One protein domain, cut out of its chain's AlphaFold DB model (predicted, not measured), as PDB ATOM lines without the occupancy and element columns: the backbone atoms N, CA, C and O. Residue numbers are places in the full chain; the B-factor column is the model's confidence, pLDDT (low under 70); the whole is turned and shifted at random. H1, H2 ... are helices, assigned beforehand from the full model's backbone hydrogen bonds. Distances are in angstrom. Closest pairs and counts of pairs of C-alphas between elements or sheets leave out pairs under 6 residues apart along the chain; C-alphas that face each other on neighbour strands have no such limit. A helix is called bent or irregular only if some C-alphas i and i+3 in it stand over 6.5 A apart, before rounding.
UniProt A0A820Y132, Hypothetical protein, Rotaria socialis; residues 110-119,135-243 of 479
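This is residues 110 to 119 and 135 to 243 of the 479 residues of the protein "Hypothetical protein" of Rotaria socialis (UniProt A0A820Y132). Long helices H4 and H2 run side by side in opposite directions as a loose rod, with H5 folded back along part of H2, short H1 beside H4, and H3 at one end. The printed part has 119 residues with five named helices, H1 to H5, and no named strand: all helix. The radius of gyration of the C-alphas is 18.0 A; spans are 60 by 27 by 20 A.

H4, residues 183 to 214, spans 47.0 A from C-alpha 183 at (-36.272, -1.879, -9.193). H2, residues 144 to 170, spans 37.6 A. H5, residues 217 to 238, spans 32.8 A, ending at (-31.782, -1.586, 15.540); it is irregular, C-alphas 221 and 224 being 7.3 A apart. H1 is residues 110 to 119; H3 is 175 to 181.

H4 touches H2 with residues 204 to 214 alone, opposite ways at a shallow tilt of 9 degrees; the closest C-alphas, Tyr 144 and Asp 211, are 5.2 A apart. H2 touches H5 the same way, closest C-alphas Tyr 145 and Gln 219, 6.0 A, with residues 144 to 156 alone. H1 only just touches H4, with 3 pairs of C-alphas within 8 A; H1, H2 and H4 form an up and down bundle, each running against the one before. H3 is close but not clearly touching H4. O i to N i+4 pairs are all within hydrogen-bond range in H1 and H2, 27 of 28 in H4, 12 of 18 in H5 and 1 of 3 in H3, which has 1 of 4 O i to N i+3 pairs.

The farthest C-alphas, Asn 140 and Phe 181, are 59.9 A apart. Residues 120 to 134 are cut out, a gap of 24.3 A between C-alphas 119 and 135. The links printed whole are tight. Residues 138, 140 to 141 and 171 to 187 have pLDDT under 70.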
ATOM      1  N   GLU A 110     -35.757  13.341  -7.598       86.31
ATOM      2  CA  GLU A 110     -35.932  12.749  -6.262       86.31
ATOM      3  C   GLU A 110     -34.597  12.329  -5.613       86.31
ATOM      4  O   GLU A 110     -34.386  12.541  -4.416       86.31
ATOM      5  N   LEU A 111     -33.649  11.806  -6.400       86.38
ATOM      6  CA  LEU A 111     -32.309  11.455  -5.923       86.38
ATOM      7  C   LEU A 111     -31.530  12.701  -5.471       86.38
ATOM      8  O   LEU A 111     -30.899  12.692  -4.415       86.38
ATOM      9  N   GLU A 112     -31.578  13.775  -6.255       91.50
ATOM     10  CA  GLU A 112     -30.942  15.057  -5.951       91.50
ATOM     11  C   GLU A 112     -31.557  15.707  -4.708       91.50
ATOM     12  O   GLU A 112     -30.816  16.226  -3.877       91.50
ATOM     13  N   LEU A 113     -32.876  15.599  -4.509       92.75
ATOM     14  CA  LEU A 113     -33.540  16.039  -3.277       92.75
ATOM     15  C   LEU A 113     -33.049  15.255  -2.057       92.75
ATOM     16  O   LEU A 113     -32.726  15.859  -1.029       92.75
ATOM     17  N   ARG A 114     -32.950  13.922  -2.164       92.88
ATOM     18  CA  ARG A 114     -32.395  13.065  -1.100       92.88
ATOM     19  C   ARG A 114     -30.948  13.455  -0.785       92.88
ATOM     20  O   ARG A 114     -30.592  13.575   0.385       92.88
ATOM     21  N   LEU A 115     -30.121  13.681  -1.808       93.31
ATOM     22  CA  LEU A 115     -28.728  14.108  -1.647       93.31
ATOM     23  C   LEU A 115     -28.622  15.492  -1.007       93.31
ATOM     24  O   LEU A 115     -27.877  15.643  -0.042       93.31
ATOM     25  N   CYS A 116     -29.386  16.470  -1.494       94.88
ATOM     26  CA  CYS A 116     -29.435  17.828  -0.960       94.88
ATOM     27  C   CYS A 116     -29.796  17.814   0.532       94.88
ATOM     28  O   CYS A 116     -29.080  18.389   1.356       94.88
ATOM     29  N   PHE A 117     -30.842  17.064   0.897       96.31
ATOM     30  CA  PHE A 117     -31.231  16.869   2.289       96.31
ATOM     31  C   PHE A 117     -30.090  16.255   3.112       96.31
ATOM     32  O   PHE A 117     -29.684  16.826   4.124       96.31
ATOM     33  N   LEU A 118     -29.535  15.116   2.681       96.31
ATOM     34  CA  LEU A 118     -28.482  14.426   3.431       96.31
ATOM     35  C   LEU A 118     -27.220  15.283   3.578       96.31
ATOM     36  O   LEU A 118     -26.642  15.309   4.659       96.31
ATOM     37  N   GLN A 119     -26.823  16.028   2.546       96.69
ATOM     38  CA  GLN A 119     -25.688  16.952   2.594       96.69
ATOM     39  C   GLN A 119     -25.924  18.092   3.591       96.69
ATOM     40  O   GLN A 119     -25.070  18.342   4.443       96.69
ATOM     41  N   GLN A 135     -14.256  22.718  21.874       85.56
ATOM     42  CA  GLN A 135     -14.392  22.998  23.300       85.56
ATOM     43  C   GLN A 135     -13.405  22.165  24.126       85.56
ATOM     44  O   GLN A 135     -12.801  22.694  25.055       85.56
ATOM     45  N   TYR A 136     -13.194  20.899  23.761       79.19
ATOM     46  CA  TYR A 136     -12.304  19.999  24.496       79.19
ATOM     47  C   TYR A 136     -10.829  20.163  24.125       79.19
ATOM     48  O   TYR A 136      -9.979  20.060  25.002       79.19
ATOM     49  N   SER A 137     -10.502  20.520  22.879       76.94
ATOM     50  CA  SER A 137      -9.116  20.851  22.502       76.94
ATOM     51  C   SER A 137      -8.580  22.127  23.167       76.94
ATOM     52  O   SER A 137      -7.369  22.320  23.214       76.94
ATOM     53  N   SER A 138      -9.454  22.999  23.681       69.81
ATOM     54  CA  SER A 138      -9.059  24.270  24.312       69.81
ATOM     55  C   SER A 138      -8.762  24.156  25.816       69.81
ATOM     56  O   SER A 138      -8.289  25.117  26.422       69.81
ATOM     57  N   ILE A 139      -9.060  23.012  26.443       72.75
ATOM     58  CA  ILE A 139      -8.916  22.804  27.890       72.75
ATOM     59  C   ILE A 139      -7.578  22.097  28.164       72.75
ATOM     60  O   ILE A 139      -7.282  21.074  27.559       72.75
ATOM     61  N   ASN A 140      -6.774  22.611  29.109       61.03
ATOM     62  CA  ASN A 140      -5.449  22.058  29.460       61.03
ATOM     63  C   ASN A 140      -5.478  20.605  29.987       61.03
ATOM     64  O   ASN A 140      -4.442  19.946  30.020       61.03
ATOM     65  N   ILE A 141      -6.641  20.109  30.420       69.50
ATOM     66  CA  ILE A 141      -6.864  18.728  30.866       69.50
ATOM     67  C   ILE A 141      -8.102  18.208  30.133       69.50
ATOM     68  O   ILE A 141      -9.220  18.632  30.420       69.50
ATOM     69  N   VAL A 142      -7.903  17.303  29.176       78.12
ATOM     70  CA  VAL A 142      -9.004  16.701  28.415       78.12
ATOM     71  C   VAL A 142      -9.635  15.582  29.248       78.12
ATOM     72  O   VAL A 142      -8.999  14.559  29.507       78.12
ATOM     73  N   ASP A 143     -10.886  15.766  29.679       87.25
ATOM     74  CA  ASP A 143     -11.709  14.665  30.200       87.25
ATOM     75  C   ASP A 143     -12.305  13.896  29.009       87.25
ATOM     76  O   ASP A 143     -13.335  14.287  28.447       87.25
ATOM     77  N   TYR A 144     -11.626  12.818  28.602       90.12
ATOM     78  CA  TYR A 144     -12.030  11.974  27.471       90.12
ATOM     79  C   TYR A 144     -13.373  11.285  27.713       90.12
ATOM     80  O   TYR A 144     -14.142  11.098  26.772       90.12
ATOM     81  N   TYR A 145     -13.702  10.965  28.968       90.94
ATOM     82  CA  TYR A 145     -15.019  10.433  29.306       90.94
ATOM     83  C   TYR A 145     -16.117  11.471  29.049       90.94
ATOM     84  O   TYR A 145     -17.146  11.150  28.451       90.94
ATOM     85  N   GLU A 146     -15.916  12.717  29.490       90.75
ATOM     86  CA  GLU A 146     -16.918  13.770  29.299       90.75
ATOM     87  C   GLU A 146     -17.076  14.124  27.813       90.75
ATOM     88  O   GLU A 146     -18.204  14.303  27.345       90.75
ATOM     89  N   HIS A 147     -15.964  14.163  27.067       93.00
ATOM     90  CA  HIS A 147     -15.983  14.316  25.613       93.00
ATOM     91  C   HIS A 147     -16.801  13.200  24.953       93.00
ATOM     92  O   HIS A 147     -17.785  13.496  24.269       93.00
ATOM     93  N   ALA A 148     -16.470  11.933  25.227       93.56
ATOM     94  CA  ALA A 148     -17.156  10.780  24.653       93.56
ATOM     95  C   ALA A 148     -18.655  10.784  24.979       93.56
ATOM     96  O   ALA A 148     -19.477  10.588  24.086       93.56
ATOM     97  N   SER A 149     -19.029  11.052  26.234       94.06
ATOM     98  CA  SER A 149     -20.433  11.066  26.659       94.06
ATOM     99  C   SER A 149     -21.241  12.135  25.915       94.06
ATOM    100  O   SER A 149     -22.272  11.817  25.319       94.06
ATOM    101  N   LYS A 150     -20.739  13.378  25.837       94.38
ATOM    102  CA  LYS A 150     -21.413  14.441  25.066       94.38
ATOM    103  C   LYS A 150     -21.459  14.130  23.574       94.38
ATOM    104  O   LYS A 150     -22.465  14.407  22.923       94.38
ATOM    105  N   TYR A 151     -20.389  13.555  23.031       95.50
ATOM    106  CA  TYR A 151     -20.312  13.194  21.622       95.50
ATOM    107  C   TYR A 151     -21.334  12.106  21.256       95.50
ATOM    108  O   TYR A 151     -21.996  12.212  20.220       95.50
ATOM    109  N   ILE A 152     -21.512  11.093  22.113       95.50
ATOM    110  CA  ILE A 152     -22.535  10.046  21.960       95.50
ATOM    111  C   ILE A 152     -23.933  10.650  21.978       95.50
ATOM    112  O   ILE A 152     -24.710  10.396  21.055       95.50
ATOM    113  N   ASP A 153     -24.249  11.450  22.996       95.00
ATOM    114  CA  ASP A 153     -25.585  12.019  23.163       95.00
ATOM    115  C   ASP A 153     -25.965  12.926  21.990       95.00
ATOM    116  O   ASP A 153     -27.042  12.766  21.404       95.00
ATOM    117  N   GLU A 154     -25.069  13.831  21.589       96.00
ATOM    118  CA  GLU A 154     -25.319  14.753  20.480       96.00
ATOM    119  C   GLU A 154     -25.437  13.999  19.144       96.00
ATOM    120  O   GLU A 154     -26.382  14.229  18.384       96.00
ATOM    121  N   THR A 155     -24.536  13.044  18.873       96.50
ATOM    122  CA  THR A 155     -24.585  12.221  17.652       96.50
ATOM    123  C   THR A 155     -25.889  11.436  17.577       96.50
ATOM    124  O   THR A 155     -26.553  11.439  16.538       96.50
ATOM    125  N   ARG A 156     -26.283  10.783  18.677       95.31
ATOM    126  CA  ARG A 156     -27.522  10.006  18.753       95.31
ATOM    127  C   ARG A 156     -28.733  10.885  18.474       95.31
ATOM    128  O   ARG A 156     -29.551  10.516  17.636       95.31
ATOM    129  N   ASN A 157     -28.848  12.020  19.164       94.88
ATOM    130  CA  ASN A 157     -30.001  12.910  19.042       94.88
ATOM    131  C   ASN A 157     -30.128  13.442  17.604       94.88
ATOM    132  O   ASN A 157     -31.184  13.316  16.988       94.88
ATOM    133  N   ILE A 158     -29.030  13.939  17.022       96.38
ATOM    134  CA  ILE A 158     -29.049  14.488  15.662       96.38
ATOM    135  C   ILE A 158     -29.331  13.397  14.623       96.38
ATOM    136  O   ILE A 158     -30.150  13.603  13.730       96.38
ATOM    137  N   LEU A 159     -28.683  12.228  14.710       95.75
ATOM    138  CA  LEU A 159     -28.943  11.147  13.755       95.75
ATOM    139  C   LEU A 159     -30.379  10.633  13.858       95.75
ATOM    140  O   LEU A 159     -30.971  10.314  12.830       95.75
ATOM    141  N   PHE A 160     -30.950  10.570  15.062       93.94
ATOM    142  CA  PHE A 160     -32.341  10.170  15.265       93.94
ATOM    143  C   PHE A 160     -33.302  11.116  14.544       93.94
ATOM    144  O   PHE A 160     -34.199  10.659  13.826       93.94
ATOM    145  N   ASP A 161     -33.083  12.424  14.684       94.50
ATOM    146  CA  ASP A 161     -33.873  13.439  13.994       94.50
ATOM    147  C   ASP A 161     -33.728  13.306  12.481       94.50
ATOM    148  O   ASP A 161     -34.732  13.291  11.773       94.50
ATOM    149  N   ILE A 162     -32.502  13.136  11.976       95.44
ATOM    150  CA  ILE A 162     -32.256  12.987  10.536       95.44
ATOM    151  C   ILE A 162     -32.934  11.732   9.987       95.44
ATOM    152  O   ILE A 162     -33.568  11.803   8.940       95.44
ATOM    153  N   VAL A 163     -32.840  10.593  10.680       92.75
ATOM    154  CA  VAL A 163     -33.495   9.344  10.257       92.75
ATOM    155  C   VAL A 163     -35.010   9.515  10.236       92.75
ATOM    156  O   VAL A 163     -35.659   9.117   9.272       92.75
ATOM    157  N   THR A 164     -35.571  10.136  11.272       92.00
ATOM    158  CA  THR A 164     -37.014  10.383  11.376       92.00
ATOM    159  C   THR A 164     -37.495  11.323  10.268       92.00
ATOM    160  O   THR A 164     -38.477  11.028   9.590       92.00
ATOM    161  N   GLN A 165     -36.770  12.418  10.031       94.38
ATOM    162  CA  GLN A 165     -37.036  13.375   8.956       94.38
ATOM    163  C   GLN A 165     -36.931  12.720   7.579       94.38
ATOM    164  O   GLN A 165     -37.843  12.863   6.771       94.38
ATOM    165  N   TYR A 166     -35.865  11.958   7.324       93.00
ATOM    166  CA  TYR A 166     -35.652  11.275   6.050       93.00
ATOM    167  C   TYR A 166     -36.799  10.313   5.733       93.00
ATOM    168  O   TYR A 166     -37.364  10.356   4.644       93.00
ATOM    169  N   ARG A 167     -37.188   9.479   6.705       88.75
ATOM    170  CA  ARG A 167     -38.284   8.515   6.539       88.75
ATOM    171  C   ARG A 167     -39.623   9.194   6.268       88.75
ATOM    172  O   ARG A 167     -40.362   8.725   5.415       88.75
ATOM    173  N   ALA A 168     -39.907  10.303   6.948       90.75
ATOM    174  CA  ALA A 168     -41.129  11.071   6.728       90.75
ATOM    175  C   ALA A 168     -41.157  11.797   5.368       90.75
ATOM    176  O   ALA A 168     -42.230  12.022   4.817       90.75
ATOM    177  N   LEU A 169     -39.992  12.188   4.840       91.06
ATOM    178  CA  LEU A 169     -39.864  12.921   3.577       91.06
ATOM    179  C   LEU A 169     -39.889  12.030   2.334       91.06
ATOM    180  O   LEU A 169     -40.381  12.462   1.288       91.06
ATOM    181  N   PHE A 170     -39.299  10.840   2.445       87.00
ATOM    182  CA  PHE A 170     -38.946   9.990   1.306       87.00
ATOM    183  C   PHE A 170     -39.575   8.590   1.356       87.00
ATOM    184  O   PHE A 170     -39.183   7.748   0.558       87.00
ATOM    185  N   SER A 171     -40.522   8.351   2.277       69.44
ATOM    186  CA  SER A 171     -41.392   7.166   2.401       69.44
ATOM    187  C   SER A 171     -40.896   5.910   1.666       69.44
ATOM    188  O   SER A 171     -41.435   5.531   0.631       69.44
ATOM    189  N   ASP A 172     -39.891   5.219   2.212       59.94
ATOM    190  CA  ASP A 172     -39.405   3.951   1.631       59.94
ATOM    191  C   ASP A 172     -40.388   2.764   1.865       59.94
ATOM    192  O   ASP A 172     -40.107   1.632   1.457       59.94
ATOM    193  N   ASP A 173     -41.528   3.004   2.529       50.03
ATOM    194  CA  ASP A 173     -42.482   1.978   2.988       50.03
ATOM    195  C   ASP A 173     -43.498   1.534   1.908       50.03
ATOM    196  O   ASP A 173     -44.057   0.442   2.014       50.03
ATOM    197  N   ASP A 174     -43.661   2.277   0.802       49.53
ATOM    198  CA  ASP A 174     -44.454   1.850  -0.374       49.53
ATOM    199  C   ASP A 174     -43.627   0.943  -1.312       49.53
ATOM    200  O   ASP A 174     -43.526   1.109  -2.531       49.53
ATOM    201  N   THR A 175     -42.987  -0.055  -0.705       53.38
ATOM    202  CA  THR A 175     -41.985  -0.937  -1.315       53.38
ATOM    203  C   THR A 175     -42.578  -1.865  -2.386       53.38
ATOM    204  O   THR A 175     -41.869  -2.327  -3.278       53.38
ATOM    205  N   THR A 176     -43.874  -2.176  -2.325       54.78
ATOM    206  CA  THR A 176     -44.478  -3.247  -3.134       54.78
ATOM    207  C   THR A 176     -44.755  -2.859  -4.583       54.78
ATOM    208  O   THR A 176     -44.590  -3.709  -5.451       54.78
ATOM    209  N   LEU A 177     -45.119  -1.606  -4.873       50.81
ATOM    210  CA  LEU A 177     -45.402  -1.153  -6.245       50.81
ATOM    211  C   LEU A 177     -44.156  -0.587  -6.947       50.81
ATOM    212  O   LEU A 177     -43.965  -0.811  -8.142       50.81
ATOM    213  N   TYR A 178     -43.265   0.086  -6.211       54.47
ATOM    214  CA  TYR A 178     -42.049   0.690  -6.773       54.47
ATOM    215  C   TYR A 178     -41.012  -0.355  -7.218       54.47
ATOM    216  O   TYR A 178     -40.366  -0.203  -8.258       54.47
ATOM    217  N   VAL A 179     -40.891  -1.464  -6.476       57.38
ATOM    218  CA  VAL A 179     -39.965  -2.566  -6.797       57.38
ATOM    219  C   VAL A 179     -40.368  -3.309  -8.076       57.38
ATOM    220  O   VAL A 179     -39.495  -3.843  -8.762       57.38
ATOM    221  N   THR A 180     -41.658  -3.336  -8.432       59.09
ATOM    222  CA  THR A 180     -42.153  -4.051  -9.621       59.09
ATOM    223  C   THR A 180     -41.843  -3.316 -10.925       59.09
ATOM    224  O   THR A 180     -41.538  -3.971 -11.919       59.09
ATOM    225  N   PHE A 181     -41.875  -1.979 -10.929       58.16
ATOM    226  CA  PHE A 181     -41.701  -1.179 -12.149       58.16
ATOM    227  C   PHE A 181     -40.324  -0.499 -12.261       58.16
ATOM    228  O   PHE A 181     -39.809  -0.409 -13.369       58.16
ATOM    229  N   ASN A 182     -39.685  -0.105 -11.148       63.03
ATOM    230  CA  ASN A 182     -38.435   0.681 -11.133       63.03
ATOM    231  C   ASN A 182     -37.396   0.147 -10.125       63.03
ATOM    232  O   ASN A 182     -36.770   0.892  -9.367       63.03
ATOM    233  N   ARG A 183     -37.167  -1.174 -10.133       64.19
ATOM    234  CA  ARG A 183     -36.272  -1.879  -9.193       64.19
ATOM    235  C   ARG A 183     -34.875  -1.255  -9.062       64.19
ATOM    236  O   ARG A 183     -34.351  -1.165  -7.957       64.19
ATOM    237  N   ASN A 184     -34.268  -0.818 -10.167       64.44
ATOM    238  CA  ASN A 184     -32.893  -0.304 -10.167       64.44
ATOM    239  C   ASN A 184     -32.761   1.099  -9.554       64.44
ATOM    240  O   ASN A 184     -31.743   1.377  -8.924       64.44
ATOM    241  N   GLU A 185     -33.754   1.976  -9.720       64.06
ATOM    242  CA  GLU A 185     -33.747   3.317  -9.113       64.06
ATOM    243  C   GLU A 185     -34.083   3.241  -7.622       64.06
ATOM    244  O   GLU A 185     -33.345   3.782  -6.802       64.06
ATOM    245  N   PHE A 186     -35.073   2.422  -7.253       63.78
ATOM    246  CA  PHE A 186     -35.420   2.162  -5.855       63.78
ATOM    247  C   PHE A 186     -34.240   1.603  -5.039       63.78
ATOM    248  O   PHE A 186     -33.987   2.021  -3.906       63.78
ATOM    249  N   ILE A 187     -33.468   0.673  -5.619       65.25
ATOM    250  CA  ILE A 187     -32.261   0.123  -4.979       65.25
ATOM    251  C   ILE A 187     -31.200   1.214  -4.777       65.25
ATOM    252  O   ILE A 187     -30.540   1.230  -3.740       65.25
ATOM    253  N   LYS A 188     -31.016   2.136  -5.732       70.06
ATOM    254  CA  LYS A 188     -30.046   3.237  -5.592       70.06
ATOM    255  C   LYS A 188     -30.454   4.200  -4.478       70.06
ATOM    256  O   LYS A 188     -29.616   4.564  -3.658       70.06
ATOM    257  N   GLU A 189     -31.729   4.562  -4.419       70.12
ATOM    258  CA  GLU A 189     -32.273   5.504  -3.440       70.12
ATOM    259  C   GLU A 189     -32.252   4.959  -2.002       70.12
ATOM    260  O   GLU A 189     -31.807   5.645  -1.080       70.12
ATOM    261  N   THR A 190     -32.636   3.695  -1.804       71.00
ATOM    262  CA  THR A 190     -32.583   3.044  -0.482       71.00
ATOM    263  C   THR A 190     -31.151   2.747  -0.028       71.00
ATOM    264  O   THR A 190     -30.823   2.886   1.155       71.00
ATOM    265  N   ASN A 191     -30.258   2.380  -0.953       81.62
ATOM    266  CA  ASN A 191     -28.844   2.188  -0.634       81.62
ATOM    267  C   ASN A 191     -28.133   3.501  -0.306       81.62
ATOM    268  O   ASN A 191     -27.210   3.479   0.507       81.62
ATOM    269  N   LEU A 192     -28.561   4.630  -0.881       89.06
ATOM    270  CA  LEU A 192     -27.986   5.940  -0.586       89.06
ATOM    271  C   LEU A 192     -28.092   6.263   0.908       89.06
ATOM    272  O   LEU A 192     -27.080   6.545   1.548       89.06
ATOM    273  N   PHE A 193     -29.295   6.163   1.480       88.62
ATOM    274  CA  PHE A 193     -29.506   6.440   2.902       88.62
ATOM    275  C   PHE A 193     -28.737   5.467   3.803       88.62
ATOM    276  O   PHE A 193     -28.098   5.881   4.771       88.62
ATOM    277  N   ARG A 194     -28.745   4.172   3.460       88.06
ATOM    278  CA  ARG A 194     -28.000   3.140   4.199       88.06
ATOM    279  C   ARG A 194     -26.498   3.406   4.185       88.06
ATOM    280  O   ARG A 194     -25.869   3.381   5.238       88.06
ATOM    281  N   SER A 195     -25.936   3.678   3.010       90.31
ATOM    282  CA  SER A 195     -24.516   3.985   2.835       90.31
ATOM    283  C   SER A 195     -24.129   5.250   3.596       90.31
ATOM    284  O   SER A 195     -23.137   5.247   4.327       90.31
ATOM    285  N   TRP A 196     -24.958   6.294   3.506       94.06
ATOM    286  CA  TRP A 196     -24.784   7.524   4.269       94.06
ATOM    287  C   TRP A 196     -24.736   7.243   5.774       94.06
ATOM    288  O   TRP A 196     -23.767   7.625   6.430       94.06
ATOM    289  N   LEU A 197     -25.722   6.521   6.314       92.44
ATOM    290  CA  LEU A 197     -25.805   6.252   7.749       92.44
ATOM    291  C   LEU A 197     -24.640   5.386   8.241       92.44
ATOM    292  O   LEU A 197     -24.037   5.710   9.262       92.44
ATOM    293  N   ILE A 198     -24.270   4.337   7.498       91.88
ATOM    294  CA  ILE A 198     -23.089   3.510   7.798       91.88
ATOM    295  C   ILE A 198     -21.837   4.386   7.861       91.88
ATOM    296  O   ILE A 198     -21.038   4.262   8.789       91.88
ATOM    297  N   HIS A 199     -21.676   5.305   6.910       94.62
ATOM    298  CA  HIS A 199     -20.537   6.207   6.900       94.62
ATOM    299  C   HIS A 199     -20.536   7.149   8.119       94.62
ATOM    300  O   HIS A 199     -19.489   7.309   8.747       94.62
ATOM    301  N   ARG A 200     -21.690   7.703   8.526       94.88
ATOM    302  CA  ARG A 200     -21.796   8.525   9.750       94.88
ATOM    303  C   ARG A 200     -21.445   7.730  11.008       94.88
ATOM    304  O   ARG A 200     -20.670   8.201  11.835       94.88
ATOM    305  N   LEU A 201     -21.955   6.504  11.122       92.88
ATOM    306  CA  LEU A 201     -21.640   5.611  12.238       92.88
ATOM    307  C   LEU A 201     -20.153   5.234  12.259       92.88
ATOM    308  O   LEU A 201     -19.560   5.160  13.329       92.88
ATOM    309  N   SER A 202     -19.521   5.060  11.095       93.12
ATOM    310  CA  SER A 202     -18.083   4.784  11.016       93.12
ATOM    311  C   SER A 202     -17.220   5.940  11.532       93.12
ATOM    312  O   SER A 202     -16.188   5.693  12.151       93.12
ATOM    313  N   GLU A 203     -17.627   7.196  11.314       94.81
ATOM    314  CA  GLU A 203     -16.932   8.360  11.878       94.81
ATOM    315  C   GLU A 203     -17.116   8.435  13.392       94.81
ATOM    316  O   GLU A 203     -16.138   8.595  14.117       94.81
ATOM    317  N   PHE A 204     -18.348   8.229  13.863       94.62
ATOM    318  CA  PHE A 204     -18.655   8.167  15.288       94.62
ATOM    319  C   PHE A 204     -17.814   7.109  16.017       94.62
ATOM    320  O   PHE A 204     -17.198   7.403  17.040       94.62
ATOM    321  N   LEU A 205     -17.727   5.896  15.462       92.94
ATOM    322  CA  LEU A 205     -16.950   4.801  16.046       92.94
ATOM    323  C   LEU A 205     -15.455   5.126  16.136       92.94
ATOM    324  O   LEU A 205     -14.820   4.742  17.115       92.94
ATOM    325  N   LYS A 206     -14.892   5.847  15.156       93.69
ATOM    326  CA  LYS A 206     -13.481   6.266  15.186       93.69
ATOM    327  C   LYS A 206     -13.199   7.247  16.321       93.69
ATOM    328  O   LYS A 206     -12.204   7.079  17.014       93.69
ATOM    329  N   VAL A 207     -14.062   8.245  16.515       93.56
ATOM    330  CA  VAL A 207     -13.903   9.218  17.611       93.56
ATOM    331  C   VAL A 207     -14.037   8.518  18.960       93.56
ATOM    332  O   VAL A 207     -13.153   8.642  19.803       93.56
ATOM    333  N   LEU A 208     -15.070   7.686  19.116       93.50
ATOM    334  CA  LEU A 208     -15.279   6.910  20.336       93.50
ATOM    335  C   LEU A 208     -14.083   6.000  20.653       93.50
ATOM    336  O   LEU A 208     -13.682   5.897  21.806       93.50
ATOM    337  N   GLN A 209     -13.498   5.348  19.645       93.19
ATOM    338  CA  GLN A 209     -12.316   4.510  19.834       93.19
ATOM    339  C   GLN A 209     -11.128   5.312  20.384       93.19
ATOM    340  O   GLN A 209     -10.452   4.829  21.290       93.19
ATOM    341  N   VAL A 210     -10.879   6.514  19.857       91.94
ATOM    342  CA  VAL A 210      -9.788   7.383  20.322       91.94
ATOM    343  C   VAL A 210     -10.020   7.814  21.769       91.94
ATOM    344  O   VAL A 210      -9.129   7.648  22.598       91.94
ATOM    345  N   ASP A 211     -11.221   8.284  22.107       92.00
ATOM    346  CA  ASP A 211     -11.531   8.702  23.479       92.00
ATOM    347  C   ASP A 211     -11.360   7.548  24.475       92.00
ATOM    348  O   ASP A 211     -10.715   7.691  25.515       92.00
ATOM    349  N   LEU A 212     -11.872   6.363  24.124       91.06
ATOM    350  CA  LEU A 212     -11.767   5.159  24.946       91.06
ATOM    351  C   LEU A 212     -10.323   4.694  25.167       91.06
ATOM    352  O   LEU A 212     -10.038   4.112  26.212       91.06
ATOM    353  N   GLN A 213      -9.417   4.915  24.213       89.62
ATOM    354  CA  GLN A 213      -7.999   4.568  24.364       89.62
ATOM    355  C   GLN A 213      -7.276   5.470  25.369       89.62
ATOM    356  O   GLN A 213      -6.279   5.049  25.955       89.62
ATOM    357  N   HIS A 214      -7.771   6.688  25.582       88.25
ATOM    358  CA  HIS A 214      -7.163   7.659  26.486       88.25
ATOM    359  C   HIS A 214      -7.843   7.737  27.862       88.25
ATOM    360  O   HIS A 214      -7.249   8.265  28.804       88.25
ATOM    361  N   CYS A 215      -9.039   7.164  28.023       86.19
ATOM    362  CA  CYS A 215      -9.688   7.000  29.324       86.19
ATOM    363  C   CYS A 215      -8.811   6.168  30.281       86.19
ATOM    364  O   CYS A 215      -8.610   4.974  30.078       86.19
ATOM    365  N   SER A 216      -8.303   6.792  31.349       79.75
ATOM    366  CA  SER A 216      -7.459   6.151  32.371       79.75
ATOM    367  C   SER A 216      -7.819   6.623  33.785       79.75
ATOM    368  O   SER A 216      -8.440   7.674  33.968       79.75
ATOM    369  N   GLY A 217      -7.419   5.850  34.800       80.31
ATOM    370  CA  GLY A 217      -7.600   6.206  36.211       80.31
ATOM    371  C   GLY A 217      -9.072   6.394  36.597       80.31
ATOM    372  O   GLY A 217      -9.918   5.561  36.284       80.31
ATOM    373  N   SER A 218      -9.408   7.511  37.248       77.50
ATOM    374  CA  SER A 218     -10.778   7.784  37.716       77.50
ATOM    375  C   SER A 218     -11.823   7.872  36.595       77.50
ATOM    376  O   SER A 218     -13.006   7.632  36.834       77.50
ATOM    377  N   GLN A 219     -11.416   8.174  35.356       81.06
ATOM    378  CA  GLN A 219     -12.330   8.202  34.209       81.06
ATOM    379  C   GLN A 219     -12.822   6.795  33.846       81.06
ATOM    380  O   GLN A 219     -13.978   6.632  33.460       81.06
ATOM    381  N   TYR A 220     -11.969   5.782  34.031       81.25
ATOM    382  CA  TYR A 220     -12.284   4.387  33.738       81.25
ATOM    383  C   TYR A 220     -13.421   3.852  34.623       81.25
ATOM    384  O   TYR A 220     -14.283   3.122  34.145       81.25
ATOM    385  N   GLN A 221     -13.512   4.288  35.882       81.19
ATOM    386  CA  GLN A 221     -14.591   3.873  36.794       81.19
ATOM    387  C   GLN A 221     -15.990   4.279  36.301       81.19
ATOM    388  O   GLN A 221     -16.992   3.705  36.717       81.19
ATOM    389  N   ARG A 222     -16.074   5.256  35.388       86.44
ATOM    390  CA  ARG A 222     -17.329   5.708  34.768       86.44
ATOM    391  C   ARG A 222     -17.628   5.000  33.440       86.44
ATOM    392  O   ARG A 222     -18.650   5.285  32.817       86.44
ATOM    393  N   LEU A 223     -16.776   4.074  32.995       87.38
ATOM    394  CA  LEU A 223     -16.877   3.419  31.689       87.38
ATOM    395  C   LEU A 223     -18.183   2.629  31.509       87.38
ATOM    396  O   LEU A 223     -18.719   2.598  30.405       87.38
ATOM    397  N   GLU A 224     -18.733   2.054  32.582       89.31
ATOM    398  CA  GLU A 224     -20.021   1.342  32.554       89.31
ATOM    399  C   GLU A 224     -21.171   2.249  32.080       89.31
ATOM    400  O   GLU A 224     -21.981   1.850  31.241       89.31
ATOM    401  N   SER A 225     -21.209   3.500  32.551       91.94
ATOM    402  CA  SER A 225     -22.201   4.493  32.117       91.94
ATOM    403  C   SER A 225     -22.090   4.754  30.614       91.94
ATOM    404  O   SER A 225     -23.091   4.744  29.893       91.94
ATOM    405  N   LEU A 226     -20.857   4.911  30.121       92.56
ATOM    406  CA  LEU A 226     -20.588   5.116  28.701       92.56
ATOM    407  C   LEU A 226     -21.017   3.895  27.876       92.56
ATOM    408  O   LEU A 226     -21.681   4.043  26.853       92.56
ATOM    409  N   LEU A 227     -20.709   2.683  28.347       92.12
ATOM    410  CA  LEU A 227     -21.142   1.438  27.715       92.12
ATOM    411  C   LEU A 227     -22.671   1.375  27.612       92.12
ATOM    412  O   LEU A 227     -23.201   1.067  26.544       92.12
ATOM    413  N   GLY A 228     -23.383   1.725  28.687       92.81
ATOM    414  CA  GLY A 228     -24.843   1.812  28.704       92.81
ATOM    415  C   GLY A 228     -25.396   2.798  27.670       92.81
ATOM    416  O   GLY A 228     -26.324   2.458  26.931       92.81
ATOM    417  N   GLN A 229     -24.794   3.986  27.553       93.81
ATOM    418  CA  GLN A 229     -25.185   5.001  26.566       93.81
ATOM    419  C   GLN A 229     -25.021   4.496  25.125       93.81
ATOM    420  O   GLN A 229     -25.951   4.613  24.322       93.81
ATOM    421  N   VAL A 230     -23.881   3.878  24.790       93.50
ATOM    422  CA  VAL A 230     -23.643   3.368  23.428       93.50
ATOM    423  C   VAL A 230     -24.512   2.137  23.131       93.50
ATOM    424  O   VAL A 230     -25.044   2.011  22.026       93.50
ATOM    425  N   MET A 231     -24.745   1.261  24.115       92.75
ATOM    426  CA  MET A 231     -25.683   0.135  23.991       92.75
ATOM    427  C   MET A 231     -27.107   0.608  23.717       92.75
ATOM    428  O   MET A 231     -27.760   0.081  22.811       92.75
ATOM    429  N   TYR A 232     -27.571   1.628  24.440       94.19
ATOM    430  CA  TYR A 232     -28.864   2.251  24.183       94.19
ATOM    431  C   TYR A 232     -28.917   2.876  22.786       94.19
ATOM    432  O   TYR A 232     -29.885   2.672  22.054       94.19
ATOM    433  N   PHE A 233     -27.870   3.602  22.385       94.44
ATOM    434  CA  PHE A 233     -27.792   4.214  21.063       94.44
ATOM    435  C   PHE A 233     -27.890   3.149  19.956       94.44
ATOM    436  O   PHE A 233     -28.779   3.235  19.106       94.44
ATOM    437  N   GLY A 234     -27.090   2.084  20.018       94.19
ATOM    438  CA  GLY A 234     -27.164   0.975  19.063       94.19
ATOM    439  C   GLY A 234     -28.524   0.271  19.055       94.19
ATOM    440  O   GLY A 234     -29.104   0.041  17.994       94.19
ATOM    441  N   ALA A 235     -29.103   0.011  20.232       92.75
ATOM    442  CA  ALA A 235     -30.435  -0.581  20.342       92.75
ATOM    443  C   ALA A 235     -31.521   0.317  19.727       92.75
ATOM    444  O   ALA A 235     -32.398  -0.176  19.018       92.75
ATOM    445  N   SER A 236     -31.448   1.637  19.924       91.25
ATOM    446  CA  SER A 236     -32.416   2.586  19.363       91.25
ATOM    447  C   SER A 236     -32.404   2.629  17.829       91.25
ATOM    448  O   SER A 236     -33.439   2.905  17.225       91.25
ATOM    449  N   PHE A 237     -31.276   2.286  17.198       90.19
ATOM    450  CA  PHE A 237     -31.133   2.219  15.741       90.19
ATOM    451  C   PHE A 237     -31.411   0.831  15.147       90.19
ATOM    452  O   PHE A 237     -31.708   0.727  13.953       90.19
ATOM    453  N   SER A 238     -31.438  -0.221  15.973       88.62
ATOM    454  CA  SER A 238     -31.782  -1.586  15.540       88.62
ATOM    455  C   SER A 238     -33.169  -1.671  14.886       88.62
ATOM    456  O   SER A 238     -33.342  -2.375  13.895       88.62
ATOM    457  N   ARG A 239     -34.133  -0.859  15.348       83.88
ATOM    458  CA  ARG A 239     -35.481  -0.748  14.755       83.88
ATOM    459  C   ARG A 239     -35.487  -0.217  13.320       83.88
ATOM    460  O   ARG A 239     -36.439  -0.440  12.586       83.88
ATOM    461  N   TYR A 240     -34.426   0.484  12.923       80.12
ATOM    462  CA  TYR A 240     -34.224   0.964  11.558       80.12
ATOM    463  C   TYR A 240     -33.378  -0.005  10.718       80.12
ATOM    464  O   TYR A 240     -33.053   0.313   9.575       80.12
ATOM    465  N   GLY A 241     -33.021  -1.171  11.270       80.88
ATOM    466  CA  GLY A 241     -32.166  -2.173  10.634       80.88
ATOM    467  C   GLY A 241     -30.666  -1.919  10.801       80.88
ATOM    468  O   GLY A 241     -29.874  -2.555  10.112       80.88
ATOM    469  N   PHE A 242     -30.265  -1.004  11.690       84.31
ATOM    470  CA  PHE A 242     -28.860  -0.658  11.922       84.31
ATOM    471  C   PHE A 242     -28.472  -0.954  13.367       84.31
ATOM    472  O   PHE A 242     -28.604  -0.108  14.247       84.31
ATOM    473  N   ASP A 243     -27.981  -2.164  13.612       89.38
ATOM    474  CA  ASP A 243     -27.414  -2.535  14.905       89.38
ATOM    475  C   ASP A 243     -25.885  -2.559  14.829       89.38
ATOM    476  O   ASP A 243     -25.288  -3.430  14.201       89.38
TER     477      ASP A 243